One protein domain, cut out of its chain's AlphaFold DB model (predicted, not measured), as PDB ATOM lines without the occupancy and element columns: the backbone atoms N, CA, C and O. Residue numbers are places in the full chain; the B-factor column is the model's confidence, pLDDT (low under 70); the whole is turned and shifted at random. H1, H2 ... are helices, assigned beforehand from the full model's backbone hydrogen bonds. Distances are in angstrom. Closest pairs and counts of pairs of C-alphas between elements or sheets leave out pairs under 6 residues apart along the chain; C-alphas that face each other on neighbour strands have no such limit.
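This is residues 2 to 74 of the 132 residues of an uncharacterized protein of bacterium BMS3Bbin02 (UniProt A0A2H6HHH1). A small compact body, in which the short H1 and then H2 and the first part of H3 fold back and forth side by side, has one long arm: residues 54 to 74 of H3 stick out from it and make most of the length. The printed part has 73 residues with three named helices, H1, H2 and H3, no named strand, and is all helix. It is only just loose, close to extended, with a radius of gyration of the C-alphas of 16.8 A and spans of 56 by 24 by 18 A.

H1 is residues 11 to 16, from C-alpha 11 at (121.654, 138.776, -17.751). H2 is residues 23 to 38, 22.9 A long. H3 is residues 42 to 74, 47.0 A long, ending with C-alpha 74 at (170.593, 140.984, -20.007).

H1 and H2 form a helical hairpin and touch, the closest C-alphas being those of Gly 15 and Arg 29, 4.9 A apart, at a shallow tilt of 27 degrees, opposite ways. H2 and H3 form another, at 14 degrees; H3 touches H2 with residues 42 to 49 alone, and the closest C-alphas, of Ala 35 and Ala 42, are 4.1 A apart. H1 and H3 are apart. In H1, H2 and H3 every O i to N i+4 pair is within hydrogen-bond range.

The C-alphas of Glu 2 and Ala 74, the two farthest apart, are 56.0 A apart. The printed part has no cut, and no link between helices is long. Mean pLDDT of the printed part is 72.9; 35 residues are under 70, among them residues 8 to 25.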
ATOM      1  N   GLU A   2     113.550 143.649 -16.824       55.31
ATOM      2  CA  GLU A   2     114.765 142.820 -16.724       55.31
ATOM      3  C   GLU A   2     115.478 142.784 -18.076       55.31
ATOM      4  O   GLU A   2     114.827 142.656 -19.121       55.31
ATOM      5  N   ALA A   3     116.804 142.907 -18.064       60.59
ATOM      6  CA  ALA A   3     117.591 142.871 -19.283       60.59
ATOM      7  C   ALA A   3     117.857 141.404 -19.650       60.59
ATOM      8  O   ALA A   3     118.460 140.644 -18.893       60.59
ATOM      9  N   ARG A   4     117.376 140.981 -20.822       60.34
ATOM     10  CA  ARG A   4     117.504 139.597 -21.295       60.34
ATOM     11  C   ARG A   4     118.609 139.471 -22.335       60.34
ATOM     12  O   ARG A   4     118.765 140.326 -23.201       60.34
ATOM     13  N   SER A   5     119.361 138.380 -22.250       63.72
ATOM     14  CA  SER A   5     120.322 137.975 -23.276       63.72
ATOM     15  C   SER A   5     119.616 137.604 -24.589       63.72
ATOM     16  O   SER A   5     118.414 137.334 -24.605       63.72
ATOM     17  N   LEU A   6     120.371 137.503 -25.689       66.19
ATOM     18  CA  LEU A   6     119.855 137.014 -26.981       66.19
ATOM     19  C   LEU A   6     119.254 135.597 -26.897       66.19
ATOM     20  O   LEU A   6     118.422 135.237 -27.721       66.19
ATOM     21  N   ALA A   7     119.639 134.813 -25.884       71.19
ATOM     22  CA  ALA A   7     119.090 133.490 -25.594       71.19
ATOM     23  C   ALA A   7     117.840 133.526 -24.687       71.19
ATOM     24  O   ALA A   7     117.328 132.483 -24.294       71.19
ATOM     25  N   GLY A   8     117.353 134.713 -24.308       69.56
ATOM     26  CA  GLY A   8     116.181 134.895 -23.449       69.56
ATOM     27  C   GLY A   8     116.434 134.706 -21.950       69.56
ATOM     28  O   GLY A   8     115.506 134.926 -21.168       69.56
ATOM     29  N   LEU A   9     117.663 134.347 -21.554       68.62
ATOM     30  CA  LEU A   9     118.085 134.217 -20.156       68.62
ATOM     31  C   LEU A   9     118.267 135.593 -19.495       68.62
ATOM     32  O   LEU A   9     118.758 136.506 -20.177       68.62
ATOM     33  N   PRO A  10     117.942 135.738 -18.196       68.31
ATOM     34  CA  PRO A  10     118.298 136.918 -17.411       68.31
ATOM     35  C   PRO A  10     119.807 137.172 -17.472       68.31
ATOM     36  O   PRO A  10     120.606 136.242 -17.343       68.31
ATOM     37  N   ILE A  11     120.226 138.425 -17.671       64.06
ATOM     38  CA  ILE A  11     121.654 138.776 -17.751       64.06
ATOM     39  C   ILE A  11     122.411 138.410 -16.458       64.06
ATOM     40  O   ILE A  11     123.585 138.032 -16.518       64.06
ATOM     41  N   ALA A  12     121.736 138.446 -15.306       63.72
ATOM     42  CA  ALA A  12     122.284 138.006 -14.025       63.72
ATOM     43  C   ALA A  12     122.693 136.518 -14.022       63.72
ATOM     44  O   ALA A  12     123.777 136.180 -13.539       63.72
ATOM     45  N   ASP A  13     121.889 135.644 -14.636       67.50
ATOM     46  CA  ASP A  13     122.168 134.204 -14.722       67.50
ATOM     47  C   ASP A  13     123.348 133.907 -15.660       67.50
ATOM     48  O   ASP A  13     124.146 133.003 -15.409       67.50
ATOM     49  N   VAL A  14     123.529 134.720 -16.706       67.00
ATOM     50  CA  VAL A  14     124.701 134.637 -17.594       67.00
ATOM     51  C   VAL A  14     125.981 135.022 -16.844       67.00
ATOM     52  O   VAL A  14     127.012 134.364 -16.992       67.00
ATOM     53  N   GLY A  15     125.921 136.044 -15.984       62.03
ATOM     54  CA  GLY A  15     127.032 136.421 -15.105       62.03
ATOM     55  C   GLY A  15     127.358 135.350 -14.062       62.03
ATOM     56  O   GLY A  15     128.531 135.090 -13.782       62.03
ATOM     57  N   ALA A  16     126.344 134.668 -13.526       66.38
ATOM     58  CA  ALA A  16     126.535 133.546 -12.611       66.38
ATOM     59  C   ALA A  16     127.306 132.378 -13.260       66.38
ATOM     60  O   ALA A  16     128.049 131.689 -12.561       66.38
ATOM     61  N   GLY A  17     127.232 132.218 -14.584       65.81
ATOM     62  CA  GLY A  17     128.012 131.230 -15.339       65.81
ATOM     63  C   GLY A  17     129.521 131.506 -15.415       65.81
ATOM     64  O   GLY A  17     130.296 130.575 -15.624       65.81
ATOM     65  N   PHE A  18     129.973 132.748 -15.199       63.44
ATOM     66  CA  PHE A  18     131.402 133.065 -15.126       63.44
ATOM     67  C   PHE A  18     131.957 132.688 -13.750       63.44
ATOM     68  O   PHE A  18     131.894 133.466 -12.799       63.44
ATOM     69  N   THR A  19     132.492 131.474 -13.634       64.31
ATOM     70  CA  THR A  19     133.125 130.958 -12.408       64.31
ATOM     71  C   THR A  19     134.605 131.312 -12.288       64.31
ATOM     72  O   THR A  19     135.251 130.873 -11.340       64.31
ATOM     73  N   ASP A  20     135.158 132.081 -13.230       66.88
ATOM     74  CA  ASP A  20     136.544 132.530 -13.144       66.88
ATOM     75  C   ASP A  20     136.729 133.473 -11.941       66.88
ATOM     76  O   ASP A  20     136.110 134.535 -11.847       66.88
ATOM     77  N   THR A  21     137.575 133.050 -11.001       57.88
ATOM     78  CA  THR A  21     137.927 133.780  -9.773       57.88
ATOM     79  C   THR A  21     138.911 134.927 -10.008       57.88
ATOM     80  O   THR A  21     139.215 135.670  -9.072       57.88
ATOM     81  N   GLY A  22     139.413 135.097 -11.234       65.62
ATOM     82  CA  GLY A  22     140.237 136.239 -11.609       65.62
ATOM     83  C   GLY A  22     139.528 137.583 -11.392       65.62
ATOM     84  O   GLY A  22     138.303 137.702 -11.471       65.62
ATOM     85  N   ALA A  23     140.314 138.640 -11.149       66.75
ATOM     86  CA  ALA A  23     139.796 139.991 -10.907       66.75
ATOM     87  C   ALA A  23     138.873 140.503 -12.033       66.75
ATOM     88  O   ALA A  23     137.991 141.324 -11.775       66.75
ATOM     89  N   ASP A  24     139.058 140.018 -13.263       67.31
ATOM     90  CA  ASP A  24     138.236 140.376 -14.419       67.31
ATOM     91  C   ASP A  24     136.875 139.660 -14.418       67.31
ATOM     92  O   ASP A  24     135.864 140.294 -14.725       67.31
ATOM     93  N   GLY A  25     136.805 138.399 -13.969       68.69
ATOM     94  CA  GLY A  25     135.551 137.648 -13.816       68.69
ATOM     95  C   GLY A  25     134.631 138.246 -12.746       68.69
ATOM     96  O   GLY A  25     133.431 138.424 -12.969       68.69
ATOM     97  N   VAL A  26     135.207 138.677 -11.618       73.38
ATOM     98  CA  VAL A  26     134.469 139.373 -10.547       73.38
ATOM     99  C   VAL A  26     133.910 140.717 -11.030       73.38
ATOM    100  O   VAL A  26     132.760 141.056 -10.743       73.38
ATOM    101  N   ARG A  27     134.695 141.481 -11.799       70.06
ATOM    102  CA  ARG A  27     134.260 142.775 -12.355       70.06
ATOM    103  C   ARG A  27     133.181 142.602 -13.412       70.06
ATOM    104  O   ARG A  27     132.199 143.335 -13.384       70.06
ATOM    105  N   LEU A  28     133.326 141.620 -14.299       70.38
ATOM    106  CA  LEU A  28     132.327 141.314 -15.318       70.38
ATOM    107  C   LEU A  28     130.983 140.925 -14.684       70.38
ATOM    108  O   LEU A  28     129.948 141.450 -15.089       70.38
ATOM    109  N   ARG A  29     130.998 140.094 -13.631       72.06
ATOM    110  CA  ARG A  29     129.805 139.771 -12.828       72.06
ATOM    111  C   ARG A  29     129.140 141.009 -12.235       72.06
ATOM    112  O   ARG A  29     127.927 141.159 -12.351       72.06
ATOM    113  N   ALA A  30     129.921 141.906 -11.633       71.56
ATOM    114  CA  ALA A  30     129.395 143.143 -11.063       71.56
ATOM    115  C   ALA A  30     128.759 144.044 -12.136       71.56
ATOM    116  O   ALA A  30     127.678 144.586 -11.924       71.56
ATOM    117  N   VAL A  31     129.386 144.159 -13.312       69.88
ATOM    118  CA  VAL A  31     128.848 144.941 -14.435       69.88
ATOM    119  C   VAL A  31     127.551 144.338 -14.978       69.88
ATOM    120  O   VAL A  31     126.593 145.077 -15.191       69.88
ATOM    121  N   LEU A  32     127.479 143.012 -15.142       69.69
ATOM    122  CA  LEU A  32     126.266 142.308 -15.581       69.69
ATOM    123  C   LEU A  32     125.114 142.471 -14.573       69.69
ATOM    124  O   LEU A  32     123.986 142.745 -14.974       69.69
ATOM    125  N   ALA A  33     125.397 142.394 -13.269       70.62
ATOM    126  CA  ALA A  33     124.401 142.622 -12.219       70.62
ATOM    127  C   ALA A  33     123.881 144.074 -12.203       70.62
ATOM    128  O   ALA A  33     122.684 144.320 -12.057       70.62
ATOM    129  N   ILE A  34     124.767 145.056 -12.404       68.38
ATOM    130  CA  ILE A  34     124.374 146.468 -12.515       68.38
ATOM    131  C   ILE A  34     123.525 146.682 -13.773       68.38
ATOM    132  O   ILE A  34     122.498 147.366 -13.711       68.38
ATOM    133  N   ALA A  35     123.920 146.075 -14.892       65.31
ATOM    134  CA  ALA A  35     123.236 146.194 -16.169       65.31
ATOM    135  C   ALA A  35     121.782 145.708 -16.117       65.31
ATOM    136  O   ALA A  35     120.896 146.383 -16.647       65.31
ATOM    137  N   ASP A  36     121.546 144.593 -15.425       67.00
ATOM    138  CA  ASP A  36     120.217 144.013 -15.240       67.00
ATOM    139  C   ASP A  36     119.271 144.940 -14.452       67.00
ATOM    140  O   ASP A  36     118.091 145.065 -14.769       67.00
ATOM    141  N   SER A  37     119.811 145.695 -13.488       64.62
ATOM    142  CA  SER A  37     119.025 146.634 -12.674       64.62
ATOM    143  C   SER A  37     118.751 147.994 -13.333       64.62
ATOM    144  O   SER A  37     117.786 148.664 -12.965       64.62
ATOM    145  N   THR A  38     119.582 148.439 -14.289       64.44
ATOM    146  CA  THR A  38     119.513 149.819 -14.818       64.44
ATOM    147  C   THR A  38     119.130 149.958 -16.287       64.44
ATOM    148  O   THR A  38     118.758 151.069 -16.664       64.44
ATOM    149  N   GLY A  39     119.186 148.899 -17.106       56.59
ATOM    150  CA  GLY A  39     118.620 148.817 -18.470       56.59
ATOM    151  C   GLY A  39     119.205 149.755 -19.549       56.59
ATOM    152  O   GLY A  39     119.490 149.306 -20.651       56.59
ATOM    153  N   GLY A  40     119.423 151.042 -19.255       56.44
ATOM    154  CA  GLY A  40     119.969 152.062 -20.163       56.44
ATOM    155  C   GLY A  40     121.336 152.629 -19.755       56.44
ATOM    156  O   GLY A  40     122.103 153.044 -20.616       56.44
ATOM    157  N   LYS A  41     121.703 152.598 -18.463       62.59
ATOM    158  CA  LYS A  41     123.071 152.950 -18.005       62.59
ATOM    159  C   LYS A  41     124.066 151.790 -18.129       62.59
ATOM    160  O   LYS A  41     125.270 152.018 -18.100       62.59
ATOM    161  N   ALA A  42     123.559 150.573 -18.327       62.62
ATOM    162  CA  ALA A  42     124.328 149.353 -18.551       62.62
ATOM    163  C   ALA A  42     125.376 149.503 -19.664       62.62
ATOM    164  O   ALA A  42     126.532 149.141 -19.473       62.62
ATOM    165  N   GLY A  43     124.978 150.086 -20.802       66.00
ATOM    166  CA  GLY A  43     125.859 150.279 -21.954       66.00
ATOM    167  C   GLY A  43     127.096 151.110 -21.619       66.00
ATOM    168  O   GLY A  43     128.194 150.737 -22.008       66.00
ATOM    169  N   VAL A  44     126.946 152.162 -20.807       71.88
ATOM    170  CA  VAL A  44     128.067 153.010 -20.361       71.88
ATOM    171  C   VAL A  44     129.047 152.222 -19.488       71.88
ATOM    172  O   VAL A  44     130.259 152.382 -19.609       71.88
ATOM    173  N   VAL A  45     128.535 151.344 -18.620       73.50
ATOM    174  CA  VAL A  45     129.375 150.508 -17.750       73.50
ATOM    175  C   VAL A  45     130.094 149.421 -18.557       73.50
ATOM    176  O   VAL A  45     131.273 149.166 -18.315       73.50
ATOM    177  N   PHE A  46     129.427 148.814 -19.543       74.38
ATOM    178  CA  PHE A  46     130.061 147.864 -20.463       74.38
ATOM    179  C   PHE A  46     131.136 148.510 -21.323       74.38
ATOM    180  O   PHE A  46     132.187 147.904 -21.511       74.38
ATOM    181  N   ASP A  47     130.903 149.723 -21.816       81.75
ATOM    182  CA  ASP A  47     131.879 150.423 -22.644       81.75
ATOM    183  C   ASP A  47     133.118 150.796 -21.817       81.75
ATOM    184  O   ASP A  47     134.242 150.520 -22.226       81.75
ATOM    185  N   ALA A  48     132.928 151.269 -20.578       81.38
ATOM    186  CA  ALA A  48     134.024 151.504 -19.636       81.38
ATOM    187  C   ALA A  48     134.796 150.216 -19.281       81.38
ATOM    188  O   ALA A  48     136.027 150.235 -19.146       81.38
ATOM    189  N   LEU A  49     134.098 149.082 -19.141       80.81
ATOM    190  CA  LEU A  49     134.731 147.783 -18.906       80.81
ATOM    191  C   LEU A  49     135.538 147.334 -20.128       80.81
ATOM    192  O   LEU A  49     136.691 146.932 -19.978       80.81
ATOM    193  N   ALA A  50     134.958 147.438 -21.324       82.25
ATOM    194  CA  ALA A  50     135.616 147.095 -22.576       82.25
ATOM    195  C   ALA A  50     136.871 147.950 -22.789       82.25
ATOM    196  O   ALA A  50     137.919 147.418 -23.152       82.25
ATOM    197  N   ASP A  51     136.805 149.248 -22.499       88.50
ATOM    198  CA  ASP A  51     137.952 150.144 -22.627       88.50
ATOM    199  C   ASP A  51     139.054 149.809 -21.613       88.50
ATOM    200  O   ASP A  51     140.237 149.744 -21.955       88.50
ATOM    201  N   THR A  52     138.666 149.461 -20.383       84.81
ATOM    202  CA  THR A  52     139.601 148.973 -19.359       84.81
ATOM    203  C   THR A  52     140.265 147.658 -19.779       84.81
ATOM    204  O   THR A  52     141.473 147.499 -19.599       84.81
ATOM    205  N   MET A  53     139.508 146.718 -20.353       82.50
ATOM    206  CA  MET A  53     140.033 145.443 -20.852       82.50
ATOM    207  C   MET A  53     141.009 145.653 -22.013       82.50
ATOM    208  O   MET A  53     142.107 145.099 -21.987       82.50
ATOM    209  N   ARG A  54     140.676 146.517 -22.982       88.00
ATOM    210  CA  ARG A  54     141.588 146.882 -24.080       88.00
ATOM    211  C   ARG A  54     142.876 147.515 -23.556       88.00
ATOM    212  O   ARG A  54     143.959 147.172 -24.023       88.00
ATOM    213  N   ARG A  55     142.776 148.401 -22.555       86.44
ATOM    214  CA  ARG A  55     143.939 149.042 -21.921       86.44
ATOM    215  C   ARG A  55     144.824 148.033 -21.189       86.44
ATOM    216  O   ARG A  55     146.043 148.130 -21.247       86.44
ATOM    217  N   ARG A  56     144.225 147.055 -20.503       84.62
ATOM    218  CA  ARG A  56     144.965 145.958 -19.860       84.62
ATOM    219  C   ARG A  56     145.688 145.105 -20.888       84.62
ATOM    220  O   ARG A  56     146.870 144.842 -20.727       84.62
ATOM    221  N   GLU A  57     145.012 144.752 -21.973       86.38
ATOM    222  CA  GLU A  57     145.607 143.949 -23.035       86.38
ATOM    223  C   GLU A  57     146.768 144.682 -23.728       86.38
ATOM    224  O   GLU A  57     147.799 144.075 -24.020       86.38
ATOM    225  N   SER A  58     146.650 145.995 -23.967       86.50
ATOM    226  CA  SER A  58     147.763 146.788 -24.503       86.50
ATOM    227  C   SER A  58     148.942 146.845 -23.532       86.50
ATOM    228  O   SER A  58     150.077 146.639 -23.955       86.50
ATOM    229  N   LEU A  59     148.682 147.045 -22.235       83.75
ATOM    230  CA  LEU A  59     149.718 147.053 -21.197       83.75
ATOM    231  C   LEU A  59     150.404 145.691 -21.052       83.75
ATOM    232  O   LEU A  59     151.618 145.633 -20.889       83.75
ATOM    233  N   ASP A  60     149.663 144.591 -21.151       83.69
ATOM    234  CA  ASP A  60     150.238 143.247 -21.105       83.69
ATOM    235  C   ASP A  60     151.101 142.963 -22.335       83.69
ATOM    236  O   ASP A  60     152.183 142.380 -22.209       83.69
ATOM    237  N   ARG A  61     150.673 143.402 -23.525       81.00
ATOM    238  CA  ARG A  61     151.501 143.328 -24.737       81.00
ATOM    239  C   ARG A  61     152.783 144.148 -24.577       81.00
ATOM    240  O   ARG A  61     153.862 143.613 -24.826       81.00
ATOM    241  N   GLU A  62     152.683 145.390 -24.105       85.06
ATOM    242  CA  GLU A  62     153.840 146.254 -23.830       85.06
ATOM    243  C   GLU A  62     154.778 145.629 -22.794       85.06
ATOM    244  O   GLU A  62     155.985 145.559 -23.016       85.06
ATOM    245  N   ARG A  63     154.240 145.086 -21.696       84.38
ATOM    246  CA  ARG A  63     155.024 144.417 -20.652       84.38
ATOM    247  C   ARG A  63     155.763 143.200 -21.196       84.38
ATOM    248  O   ARG A  63     156.937 143.012 -20.871       84.38
ATOM    249  N   ARG A  64     155.110 142.377 -22.024       80.50
ATOM    250  CA  ARG A  64     155.739 141.212 -22.671       80.50
ATOM    251  C   ARG A  64     156.874 141.642 -23.597       80.50
ATOM    252  O   ARG A  64     157.954 141.062 -23.523       80.50
ATOM    253  N   MET A  65     156.657 142.673 -24.412       83.44
ATOM    254  CA  MET A  65     157.688 143.221 -25.300       83.44
ATOM    255  C   MET A  65     158.870 143.802 -24.513       83.44
ATOM    256  O   MET A  65     160.015 143.439 -24.774       83.44
ATOM    257  N   ALA A  66     158.605 144.628 -23.498       78.00
ATOM    258  CA  ALA A  66     159.632 145.216 -22.640       78.00
ATOM    259  C   ALA A  66     160.439 144.140 -21.895       78.00
ATOM    260  O   ALA A  66     161.661 144.223 -21.797       78.00
ATOM    261  N   THR A  67     159.768 143.085 -21.429       84.94
ATOM    262  CA  THR A  67     160.420 141.946 -20.772       84.94
ATOM    263  C   THR A  67     161.288 141.164 -21.756       84.94
ATOM    264  O   THR A  67     162.405 140.792 -21.412       84.94
ATOM    265  N   ALA A  68     160.827 140.936 -22.989       78.88
ATOM    266  CA  ALA A  68     161.627 140.279 -24.021       78.88
ATOM    267  C   ALA A  68     162.898 141.082 -24.348       78.88
ATOM    268  O   ALA A  68     163.988 140.511 -24.400       78.88
ATOM    269  N   GLN A  69     162.782 142.407 -24.480       82.94
ATOM    270  CA  GLN A  69     163.926 143.293 -24.694       82.94
ATOM    271  C   GLN A  69     164.896 143.275 -23.507       82.94
ATOM    272  O   GLN A  69     166.101 143.150 -23.714       82.94
ATOM    273  N   ALA A  70     164.384 143.354 -22.275       80.38
ATOM    274  CA  ALA A  70     165.200 143.301 -21.065       80.38
ATOM    275  C   ALA A  70     165.927 141.954 -20.912       80.38
ATOM    276  O   ALA A  70     167.089 141.917 -20.523       80.38
ATOM    277  N   ARG A  71     165.274 140.838 -21.260       84.94
ATOM    278  CA  ARG A  71     165.906 139.510 -21.253       84.94
ATOM    279  C   ARG A  71     166.991 139.397 -22.320       84.94
ATOM    280  O   ARG A  71     168.042 138.827 -22.045       84.94
ATOM    281  N   PHE A  72     166.761 139.955 -23.507       84.88
ATOM    282  CA  PHE A  72     167.765 139.968 -24.568       84.88
ATOM    283  C   PHE A  72     168.985 140.812 -24.181       84.88
ATOM    284  O   PHE A  72     170.113 140.333 -24.277       84.88
ATOM    285  N   SER A  73     168.778 142.038 -23.685       85.81
ATOM    286  CA  SER A  73     169.882 142.903 -23.256       85.81
ATOM    287  C   SER A  73     170.649 142.307 -22.076       85.81
ATOM    288  O   SER A  73     171.877 142.318 -22.093       85.81
ATOM    289  N   ALA A  74     169.956 141.710 -21.102       85.12
ATOM    290  CA  ALA A  74     170.593 140.984 -20.007       85.12
ATOM    291  C   ALA A  74     171.453 139.816 -20.517       85.12
ATOM    292  O   ALA A  74     172.577 139.645 -20.055       85.12
TER     293      ALA A  74